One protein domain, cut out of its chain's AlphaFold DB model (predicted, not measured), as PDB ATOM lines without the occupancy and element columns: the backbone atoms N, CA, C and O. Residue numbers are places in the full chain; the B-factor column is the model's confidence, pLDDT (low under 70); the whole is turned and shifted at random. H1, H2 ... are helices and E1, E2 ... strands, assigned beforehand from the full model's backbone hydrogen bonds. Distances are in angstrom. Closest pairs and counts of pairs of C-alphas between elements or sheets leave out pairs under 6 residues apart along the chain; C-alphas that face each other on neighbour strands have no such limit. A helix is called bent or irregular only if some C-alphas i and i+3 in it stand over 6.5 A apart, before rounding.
ATOM      1  N   GLU A 287     232.894 239.954 215.761       83.00
ATOM      2  CA  GLU A 287     233.465 241.230 215.330       83.00
ATOM      3  C   GLU A 287     232.565 242.421 215.701       83.00
ATOM      4  O   GLU A 287     231.336 242.299 215.627       83.00
ATOM      5  N   PRO A 288     233.121 243.615 216.002       79.25
ATOM      6  CA  PRO A 288     232.337 244.813 216.322       79.25
ATOM      7  C   PRO A 288     231.295 245.194 215.260       79.25
ATOM      8  O   PRO A 288     230.261 245.762 215.587       79.25
ATOM      9  N   THR A 289     231.498 244.832 213.990       77.88
ATOM     10  CA  THR A 289     230.518 245.068 212.911       77.88
ATOM     11  C   THR A 289     229.238 244.227 213.040       77.88
ATOM     12  O   THR A 289     228.246 244.490 212.361       77.88
ATOM     13  N   GLN A 290     229.229 243.230 213.927       82.06
ATOM     14  CA  GLN A 290     228.104 242.337 214.199       82.06
ATOM     15  C   GLN A 290     227.306 242.760 215.447       82.06
ATOM     16  O   GLN A 290     226.664 241.919 216.085       82.06
ATOM     17  N   THR A 291     227.330 244.044 215.820       82.12
ATOM     18  CA  THR A 291     226.606 244.589 216.988       82.12
ATOM     19  C   THR A 291     225.122 244.226 216.998       82.12
ATOM     20  O   THR A 291     224.617 243.788 218.026       82.12
ATOM     21  N   VAL A 292     224.427 244.309 215.856       83.00
ATOM     22  CA  VAL A 292     222.996 243.960 215.742       83.00
ATOM     23  C   VAL A 292     222.748 242.487 216.080       83.00
ATOM     24  O   VAL A 292     221.810 242.168 216.809       83.00
ATOM     25  N   ALA A 293     223.605 241.583 215.593       85.62
ATOM     26  CA  ALA A 293     223.495 240.154 215.880       85.62
ATOM     27  C   ALA A 293     223.795 239.847 217.354       85.62
ATOM     28  O   ALA A 293     223.122 239.009 217.956       85.62
ATOM     29  N   LEU A 294     224.771 240.542 217.946       87.44
ATOM     30  CA  LEU A 294     225.082 240.421 219.368       87.44
ATOM     31  C   LEU A 294     223.951 240.963 220.250       87.44
ATOM     32  O   LEU A 294     223.593 240.324 221.238       87.44
ATOM     33  N   ALA A 295     223.362 242.104 219.886       85.31
ATOM     34  CA  ALA A 295     222.223 242.688 220.586       85.31
ATOM     35  C   ALA A 295     221.006 241.754 220.540       85.31
ATOM     36  O   ALA A 295     220.397 241.501 221.577       85.31
ATOM     37  N   GLU A 296     220.696 241.168 219.377       87.56
ATOM     38  CA  GLU A 296     219.622 240.175 219.254       87.56
ATOM     39  C   GLU A 296     219.874 238.959 220.151       87.56
ATOM     40  O   GLU A 296     219.004 238.577 220.931       87.56
ATOM     41  N   ARG A 297     221.078 238.371 220.090       89.88
ATOM     42  CA  ARG A 297     221.465 237.233 220.942       89.88
ATOM     43  C   ARG A 297     221.375 237.590 222.424       89.88
ATOM     44  O   ARG A 297     220.818 236.826 223.206       89.88
ATOM     45  N   GLY A 298     221.844 238.775 222.808       89.56
ATOM     46  CA  GLY A 298     221.728 239.276 224.172       89.56
ATOM     47  C   GLY A 298     220.276 239.413 224.627       89.56
ATOM     48  O   GLY A 298     219.946 238.991 225.732       89.56
ATOM     49  N   LEU A 299     219.387 239.914 223.765       87.62
ATOM     50  CA  LEU A 299     217.955 239.995 224.052       87.62
ATOM     51  C   LEU A 299     217.288 238.614 224.130       87.62
ATOM     52  O   LEU A 299     216.410 238.435 224.973       87.62
ATOM     53  N   VAL A 300     217.720 237.632 223.328       88.31
ATOM     54  CA  VAL A 300     217.291 236.225 223.459       88.31
ATOM     55  C   VAL A 300     217.637 235.696 224.850       88.31
ATOM     56  O   VAL A 300     216.765 235.171 225.541       88.31
ATOM     57  N   TRP A 301     218.878 235.879 225.305       90.75
ATOM     58  CA  TRP A 301     219.279 235.458 226.651       90.75
ATOM     59  C   TRP A 301     218.594 236.255 227.754       90.75
ATOM     60  O   TRP A 301     218.253 235.680 228.785       90.75
ATOM     61  N   ALA A 302     218.294 237.533 227.528       87.94
ATOM     62  CA  ALA A 302     217.529 238.346 228.468       87.94
ATOM     63  C   ALA A 302     216.107 237.799 228.689       87.94
ATOM     64  O   ALA A 302     215.571 237.908 229.797       87.94
ATOM     65  N   GLN A 303     215.497 237.146 227.688       83.69
ATOM     66  CA  GLN A 303     214.222 236.431 227.872       83.69
ATOM     67  C   GLN A 303     214.340 235.188 228.768       83.69
ATOM     68  O   GLN A 303     213.326 234.681 229.236       83.69
ATOM     69  N   ARG A 304     215.562 234.729 229.066       87.75
ATOM     70  CA  ARG A 304     215.861 233.543 229.887       87.75
ATOM     71  C   ARG A 304     216.410 233.893 231.272       87.75
ATOM     72  O   ARG A 304     216.883 233.009 231.982       87.75
ATOM     73  N   ALA A 305     216.358 235.164 231.675       86.75
ATOM     74  CA  ALA A 305     216.930 235.639 232.939       86.75
ATOM     75  C   ALA A 305     216.335 234.968 234.193       86.75
ATOM     76  O   ALA A 305     216.993 234.877 235.231       86.75
ATOM     77  N   GLU A 306     215.102 234.472 234.099       84.19
ATOM     78  CA  GLU A 306     214.421 233.786 235.199       84.19
ATOM     79  C   GLU A 306     214.772 232.296 235.297       84.19
ATOM     80  O   GLU A 306     214.621 231.719 236.374       84.19
ATOM     81  N   VAL A 307     215.296 231.686 234.225       87.75
ATOM     82  CA  VAL A 307     215.675 230.268 234.211       87.75
ATOM     83  C   VAL A 307     216.985 230.086 234.964       87.75
ATOM     84  O   VAL A 307     217.976 230.767 234.675       87.75
ATOM     85  N   ARG A 308     216.992 229.161 235.927       88.81
ATOM     86  CA  ARG A 308     218.143 228.903 236.788       88.81
ATOM     87  C   ARG A 308     218.872 227.638 236.344       88.81
ATOM     88  O   ARG A 308     218.256 226.654 235.922       88.81
ATOM     89  N   ASP A 309     220.197 227.677 236.413       89.00
ATOM     90  CA  ASP A 309     221.033 226.488 236.286       89.00
ATOM     91  C   ASP A 309     220.998 225.644 237.574       89.00
ATOM     92  O   ASP A 309     220.284 225.954 238.531       89.00
ATOM     93  N   GLU A 310     221.764 224.552 237.609       86.81
ATOM     94  CA  GLU A 310     221.838 223.661 238.778       86.81
ATOM     95  C   GLU A 310     222.397 224.346 240.037       86.81
ATOM     96  O   GLU A 310     222.167 223.878 241.149       86.81
ATOM     97  N   GLN A 311     223.089 225.474 239.876       88.62
ATOM     98  CA  GLN A 311     223.704 226.253 240.950       88.62
ATOM     99  C   GLN A 311     222.836 227.454 241.365       88.62
ATOM    100  O   GLN A 311     223.254 228.262 242.194       88.62
ATOM    101  N   GLY A 312     221.639 227.610 240.787       88.31
ATOM    102  CA  GLY A 312     220.750 228.738 241.063       88.31
ATOM    103  C   GLY A 312     221.152 230.047 240.369       88.31
ATOM    104  O   GLY A 312     220.581 231.102 240.664       88.31
ATOM    105  N   ARG A 313     222.110 230.027 239.435       89.75
ATOM    106  CA  ARG A 313     222.492 231.206 238.642       89.75
ATOM    107  C   ARG A 313     221.560 231.358 237.446       89.75
ATOM    108  O   ARG A 313     221.123 230.374 236.860       89.75
ATOM    109  N   GLY A 314     221.220 232.599 237.096       90.50
ATOM    110  CA  GLY A 314     220.389 232.871 235.923       90.50
ATOM    111  C   GLY A 314     221.176 232.635 234.634       90.50
ATOM    112  O   GLY A 314     222.328 233.058 234.537       90.50
ATOM    113  N   TYR A 315     220.565 232.020 233.620       92.06
ATOM    114  CA  TYR A 315     221.241 231.815 232.328       92.06
ATOM    115  C   TYR A 315     221.607 233.133 231.627       92.06
ATOM    116  O   TYR A 315     222.623 233.193 230.936       92.06
ATOM    117  N   PHE A 316     220.840 234.208 231.843       92.75
ATOM    118  CA  PHE A 316     221.225 235.537 231.357       92.75
ATOM    119  C   PHE A 316     222.479 236.064 232.062       92.75
ATOM    120  O   PHE A 316     223.393 236.529 231.389       92.75
ATOM    121  N   ASP A 317     222.568 235.925 233.391       92.38
ATOM    122  CA  ASP A 317     223.761 236.329 234.145       92.38
ATOM    123  C   ASP A 317     224.997 235.534 233.686       92.38
ATOM    124  O   ASP A 317     226.087 236.096 233.592       92.38
ATOM    125  N   ARG A 318     224.832 234.248 233.338       94.12
ATOM    126  CA  ARG A 318     225.908 233.419 232.771       94.12
ATOM    127  C   ARG A 318     226.332 233.860 231.378       94.12
ATOM    128  O   ARG A 318     227.528 233.954 231.127       94.12
ATOM    129  N   TYR A 319     225.378 234.164 230.502       94.12
ATOM    130  CA  TYR A 319     225.673 234.737 229.190       94.12
ATOM    131  C   TYR A 319     226.418 236.075 229.310       94.12
ATOM    132  O   TYR A 319     227.419 236.282 228.632       94.12
ATOM    133  N   LEU A 320     225.996 236.958 230.221       91.69
ATOM    134  CA  LEU A 320     226.711 238.207 230.504       91.69
ATOM    135  C   LEU A 320     228.117 237.949 231.063       91.69
ATOM    136  O   LEU A 320     229.047 238.669 230.712       91.69
ATOM    137  N   GLY A 321     228.304 236.878 231.838       91.94
ATOM    138  CA  GLY A 321     229.622 236.416 232.275       91.94
ATOM    139  C   GLY A 321     230.564 236.066 231.120       91.94
ATOM    140  O   GLY A 321     231.747 236.388 231.199       91.94
ATOM    141  N   LEU A 322     230.050 235.502 230.017       92.25
ATOM    142  CA  LEU A 322     230.846 235.270 228.797       92.25
ATOM    143  C   LEU A 322     231.312 236.578 228.150       92.25
ATOM    144  O   LEU A 322     232.320 236.612 227.443       92.25
ATOM    145  N   LEU A 323     230.568 237.658 228.377       88.69
ATOM    146  CA  LEU A 323     230.849 238.969 227.821       88.69
ATOM    147  C   LEU A 323     231.701 239.848 228.767       88.69
ATOM    148  O   LEU A 323     232.274 240.831 228.309       88.69
ATOM    149  N   GLU A 324     231.842 239.502 230.054       84.81
ATOM    150  CA  GLU A 324     232.490 240.339 231.087       84.81
ATOM    151  C   GLU A 324     233.903 240.794 230.719       84.81
ATOM    152  O   GLU A 324     234.251 241.959 230.910       84.81
ATOM    153  N   GLY A 325     234.702 239.903 230.121       80.25
ATOM    154  CA  GLY A 325     236.066 240.215 229.679       80.25
ATOM    155  C   GLY A 325     236.153 241.300 228.597       80.25
ATOM    156  O   GLY A 325     237.252 241.681 228.209       80.25
ATOM    157  N   ARG A 326     235.013 241.787 228.095       78.31
ATOM    158  CA  ARG A 326     234.902 242.807 227.044       78.31
ATOM    159  C   ARG A 326     234.400 244.152 227.554       78.31
ATOM    160  O   ARG A 326     234.262 245.078 226.758       78.31
ATOM    161  N   ARG A 327     234.087 244.280 228.845       77.50
ATOM    162  CA  ARG A 327     233.704 245.575 229.416       77.50
ATOM    163  C   ARG A 327     234.911 246.493 229.490       77.50
ATOM    164  O   ARG A 327     236.015 246.064 229.817       77.50
ATOM    165  N   VAL A 328     234.670 247.768 229.226       73.88
ATOM    166  CA  VAL A 328     235.674 248.827 229.330       73.88
ATOM    167  C   VAL A 328     235.333 249.682 230.541       73.88
ATOM    168  O   VAL A 328     234.163 249.863 230.868       73.88
ATOM    169  N   GLU A 329     236.340 250.171 231.255       73.94
ATOM    170  CA  GLU A 329     236.119 251.105 232.355       73.94
ATOM    171  C   GLU A 329     235.949 252.525 231.805       73.94
ATOM    172  O   GLU A 329     236.845 253.068 231.163       73.94
ATOM    173  N   VAL A 330     234.780 253.114 232.049       70.56
ATOM    174  CA  VAL A 330     234.363 254.430 231.562       70.56
ATOM    175  C   VAL A 330     233.887 255.222 232.773       70.56
ATOM    176  O   VAL A 330     232.948 254.817 233.455       70.56
ATOM    177  N   GLU A 331     234.583 256.312 233.103       71.44
ATOM    178  CA  GLU A 331     234.271 257.162 234.268       71.44
ATOM    179  C   GLU A 331     234.154 256.385 235.603       71.44
ATOM    180  O   GLU A 331     233.317 256.685 236.456       71.44
ATOM    181  N   GLY A 332     234.991 255.357 235.790       69.88
ATOM    182  CA  GLY A 332     234.989 254.510 236.992       69.88
ATOM    183  C   GLY A 332     233.842 253.492 237.051       69.88
ATOM    184  O   GLY A 332     233.622 252.868 238.090       69.88
ATOM    185  N   LYS A 333     233.100 253.305 235.952       70.06
ATOM    186  CA  LYS A 333     232.076 252.266 235.795       70.06
ATOM    187  C   LYS A 333     232.472 251.318 234.669       70.06
ATOM    188  O   LYS A 333     232.880 251.747 233.598       70.06
ATOM    189  N   ARG A 334     232.330 250.007 234.878       72.69
ATOM    190  CA  ARG A 334     232.504 249.030 233.792       72.69
ATOM    191  C   ARG A 334     231.304 249.103 232.845       72.69
ATOM    192  O   ARG A 334     230.186 248.781 233.242       72.69
ATOM    193  N   GLU A 335     231.516 249.479 231.593       71.62
ATOM    194  CA  GLU A 335     230.475 249.672 230.579       71.62
ATOM    195  C   GLU A 335     230.688 248.800 229.334       71.62
ATOM    196  O   GLU A 335     231.771 248.283 229.059       71.62
ATOM    197  N   TRP A 336     229.600 248.618 228.585       73.94
ATOM    198  CA  TRP A 336     229.527 247.841 227.344       73.94
ATOM    199  C   TRP A 336     229.696 248.744 226.113       73.94
ATOM    200  O   TRP A 336     228.860 248.739 225.210       73.94
ATOM    201  N   ASP A 337     230.733 249.578 226.103       68.56
ATOM    202  CA  ASP A 337     230.879 250.668 225.125       68.56
ATOM    203  C   ASP A 337     231.023 250.205 223.672       68.56
ATOM    204  O   ASP A 337     230.590 250.895 222.750       68.56
ATOM    205  N   PHE A 338     231.531 248.992 223.452       69.56
ATOM    206  CA  PHE A 338     231.715 248.422 222.115       69.56
ATOM    207  C   PHE A 338     230.406 248.157 221.348       69.56
ATOM    208  O   PHE A 338     230.439 247.839 220.162       69.56
ATOM    209  N   LEU A 339     229.251 248.242 222.011       65.06
ATOM    210  CA  LEU A 339     227.948 247.970 221.408       65.06
ATOM    211  C   LEU A 339     227.317 249.204 220.714       65.06
ATOM    212  O   LEU A 339     226.285 249.051 220.062       65.06
ATOM    213  N   GLY A 340     227.897 250.408 220.837       68.38
ATOM    214  CA  GLY A 340     227.418 251.631 220.160       68.38
ATOM    215  C   GLY A 340     226.001 252.080 220.559       68.38
ATOM    216  O   GLY A 340     225.517 251.737 221.635       68.38
ATOM    217  N   GLU A 341     225.297 252.837 219.711       62.59
ATOM    218  CA  GLU A 341     223.892 253.241 219.962       62.59
ATOM    219  C   GLU A 341     222.924 252.040 219.972       62.59
ATOM    220  O   GLU A 341     221.953 252.018 220.727       62.59
ATOM    221  N   ASP A 342     223.239 250.971 219.233       63.12
ATOM    222  CA  ASP A 342     222.491 249.706 219.270       63.12
ATOM    223  C   ASP A 342     222.602 248.973 220.628       63.12
ATOM    224  O   ASP A 342     221.840 248.040 220.902       63.12
ATOM    225  N   SER A 343     223.512 249.419 221.506       69.50
ATOM    226  CA  SER A 343     223.705 248.903 222.863       69.50
ATOM    227  C   SER A 343     222.603 249.259 223.832       69.50
ATOM    228  O   SER A 343     222.430 248.524 224.803       69.50
ATOM    229  N   GLU A 344     221.872 250.354 223.597       73.94
ATOM    230  CA  GLU A 344     220.885 250.902 224.537       73.94
ATOM    231  C   GLU A 344     219.920 249.814 225.021       73.94
ATOM    232  O   GLU A 344     219.484 249.777 226.162       73.94
ATOM    233  N   GLN A 345     219.658 248.848 224.154       76.38
ATOM    234  CA  GLN A 345     218.650 247.811 224.294       76.38
ATOM    235  C   GLN A 345     219.151 246.664 225.148       76.38
ATOM    236  O   GLN A 345     218.425 246.176 226.013       76.38
ATOM    237  N   LEU A 346     220.406 246.260 224.936       80.38
ATOM    238  CA  LEU A 346     221.057 245.310 225.819       80.38
ATOM    239  C   LEU A 346     221.356 245.977 227.164       80.38
ATOM    240  O   LEU A 346     221.076 245.370 228.185       80.38
ATOM    241  N   LYS A 347     221.810 247.237 227.189       80.88
ATOM    242  CA  LYS A 347     222.003 248.027 228.418       80.88
ATOM    243  C   LYS A 347     220.695 248.122 229.218       80.88
ATOM    244  O   LYS A 347     220.692 247.804 230.404       80.88
ATOM    245  N   LYS A 348     219.569 248.430 228.566       81.31
ATOM    246  CA  LYS A 348     218.222 248.437 229.162       81.31
ATOM    247  C   LYS A 348     217.806 247.047 229.646       81.31
ATOM    248  O   LYS A 348     217.310 246.923 230.759       81.31
ATOM    249  N   ALA A 349     218.040 245.990 228.867       82.56
ATOM    250  CA  ALA A 349     217.735 244.621 229.286       82.56
ATOM    251  C   ALA A 349     218.588 244.159 230.480       82.56
ATOM    252  O   ALA A 349     218.063 243.508 231.378       82.56
ATOM    253  N   VAL A 350     219.874 244.517 230.530       84.62
ATOM    254  CA  VAL A 350     220.757 244.246 231.674       84.62
ATOM    255  C   VAL A 350     220.257 245.009 232.897       84.62
ATOM    256  O   VAL A 350     220.010 244.378 233.918       84.62
ATOM    257  N   ALA A 351     220.003 246.316 232.775       82.75
ATOM    258  CA  ALA A 351     219.480 247.142 233.864       82.75
ATOM    259  C   ALA A 351     218.144 246.623 234.429       82.75
ATOM    260  O   ALA A 351     217.901 246.739 235.626       82.75
ATOM    261  N   LEU A 352     217.285 246.044 233.583       79.25
ATOM    262  CA  LEU A 352     215.976 245.527 233.989       79.25
ATOM    263  C   LEU A 352     215.992 244.070 234.477       79.25
ATOM    264  O   LEU A 352     215.074 243.675 235.193       79.25
ATOM    265  N   ARG A 353     216.948 243.235 234.044       82.94
ATOM    266  CA  ARG A 353     216.835 241.766 234.189       82.94
ATOM    267  C   ARG A 353     218.041 241.067 234.794       82.94
ATOM    268  O   ARG A 353     217.894 239.944 235.276       82.94
ATOM    269  N   ALA A 354     219.219 241.673 234.739       85.38
ATOM    270  CA  ALA A 354     220.408 241.072 235.315       85.38
ATOM    271  C   ALA A 354     220.405 241.268 236.835       85.38
ATOM    272  O   ALA A 354     220.089 242.348 237.329       85.38
ATOM    273  N   ARG A 355     220.745 240.221 237.594       81.50
ATOM    274  CA  ARG A 355     220.782 240.300 239.068       81.50
ATOM    275  C   ARG A 355     222.173 240.594 239.606       81.50
ATOM    276  O   ARG A 355     222.301 241.103 240.711       81.50
ATOM    277  N   GLN A 356     223.198 240.217 238.847       84.19
ATOM    278  CA  GLN A 356     224.602 240.303 239.260       84.19
ATOM    279  C   GLN A 356     225.361 241.431 238.553       84.19
ATOM    280  O   GLN A 356     226.542 241.638 238.814       84.19
ATOM    281  N   TRP A 357     224.689 242.147 237.651       81.62
ATOM    282  CA  TRP A 357     225.321 243.082 236.734       81.62
ATOM    283  C   TRP A 357     224.675 244.458 236.850       81.62
ATOM    284  O   TRP A 357     223.498 244.625 236.546       81.62
ATOM    285  N   GLU A 358     225.464 245.452 237.245       74.12
ATOM    286  CA  GLU A 358     225.060 246.857 237.211       74.12
ATOM    287  C   GLU A 358     225.508 247.510 235.899       74.12
ATOM    288  O   GLU A 358     226.567 247.184 235.350       74.12
ATOM    289  N   THR A 359     224.712 248.459 235.407       73.88
ATOM    290  CA  THR A 359     225.055 249.301 234.250       73.88
ATOM    291  C   THR A 359     224.923 250.770 234.634       73.88
ATOM    292  O   THR A 359     224.087 251.107 235.471       73.88
ATOM    293  N   GLY A 360     225.699 251.661 234.009       69.50
ATOM    294  CA  GLY A 360     225.480 253.105 234.144       69.50
ATOM    295  C   GLY A 360     224.197 253.595 233.460       69.50
ATOM    296  O   GLY A 360     223.790 254.736 233.681       69.50
ATOM    297  N   TYR A 361     223.532 252.732 232.682       72.00
ATOM    298  CA  TYR A 361     222.285 253.037 231.999       72.00
ATOM    299  C   TYR A 361     221.132 253.165 232.995       72.00
ATOM    300  O   TYR A 361     220.747 252.213 233.678       72.00
ATOM    301  N   ARG A 362     220.549 254.363 233.053       69.75
ATOM    302  CA  ARG A 362     219.354 254.642 233.842       69.75
ATOM    303  C   ARG A 362     218.135 254.508 232.941       69.75
ATOM    304  O   ARG A 362     217.993 255.264 231.990       69.75
ATOM    305  N   VAL A 363     217.246 253.577 233.267       69.00
ATOM    306  CA  VAL A 363     215.960 253.407 232.581       69.00
ATOM    307  C   VAL A 363     215.104 254.654 232.841       69.00
ATOM    308  O   VAL A 363     214.540 254.819 233.921       69.00
ATOM    309  N   THR A 364     215.079 255.594 231.893       60.62
ATOM    310  CA  THR A 364     214.393 256.894 232.032       60.62
ATOM    311  C   THR A 364     212.882 256.808 231.832       60.62
ATOM    312  O   THR A 364     212.160 257.699 232.265       60.62
ATOM    313  N   ASP A 365     212.406 255.729 231.215       61.06
ATOM    314  CA  ASP A 365     210.997 255.370 231.028       61.06
ATOM    315  C   ASP A 365     210.497 254.390 232.106       61.06
ATOM    316  O   ASP A 365     209.497 253.699 231.929       61.06
TER     317      ASP A 365
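This is residues 287 to 365 of the 1215 residues of an uncharacterized protein of Archangium violaceum Cb vi76 (UniProt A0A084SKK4). Three helices stand in a loose triangle: H1 and H3 run side by side the same way, while H2 comes back the opposite way and meets H1 near the end of H1. A small hairpin of E1 and E2 lies past the last residue of H2, and the long loop of residues 303 to 314 joins H1 to H2. The printed part has 79 residues, with elements in the order H1, H2, E1, E2, H3; the two-strand sheet, order E1 - E2, is antiparallel. The class is mostly helix, and the whole is compact, with a radius of gyration of the C-alphas of 12.2 A and spans of 34 by 28 by 26 A.

H1, residues 288 to 302, begins at C-alpha 288 (232.337, 244.813, 216.322) and is 20.2 A long. H2, residues 315 to 326, is 18.3 A long. E1 is residues 328 to 330 and E2 residues 333 to 335. H3, residues 341 to 353, is 19.6 A long and ends at C-alpha 353 (216.835, 241.766, 234.189). The helices are irregular: C-alphas 289 and 292 are 8.1 A apart, 322 and 325 7.2 A, and H3 only just, with 342 and 345 at 6.6 A.

H1 touches H3 at a shallow tilt of 20 degrees, the same way; their closest C-alphas, of Ala 295 and Leu 346, are 6.0 A apart. H1 and H2 form a helical hairpin at a shallow tilt of 26 degrees, touching through residues 298 to 302 and 315 to 319 alone; the closest C-alphas, of Trp 301 and Phe 316, are 5.1 A apart. H2 and H3 are near each other. In the antiparallel hairpin of E1 and E2, N 330 and O 333 are within hydrogen-bond range at 2.8 A. H1 is apart from both strands. The O i to N i+4 pairs within range are 9 of 11 in H1, 6 of 8 in H2 and 7 of 9 in H3.

The C-alphas farthest apart, of Glu 310 and Glu 331, are 36.0 A apart. The printed part has no cut; the link from H1 to H2 is long, the others tight. Mean pLDDT of the printed part is 80.7; residues 332, 337 to 343, 360 and 362 to 365 are under 70.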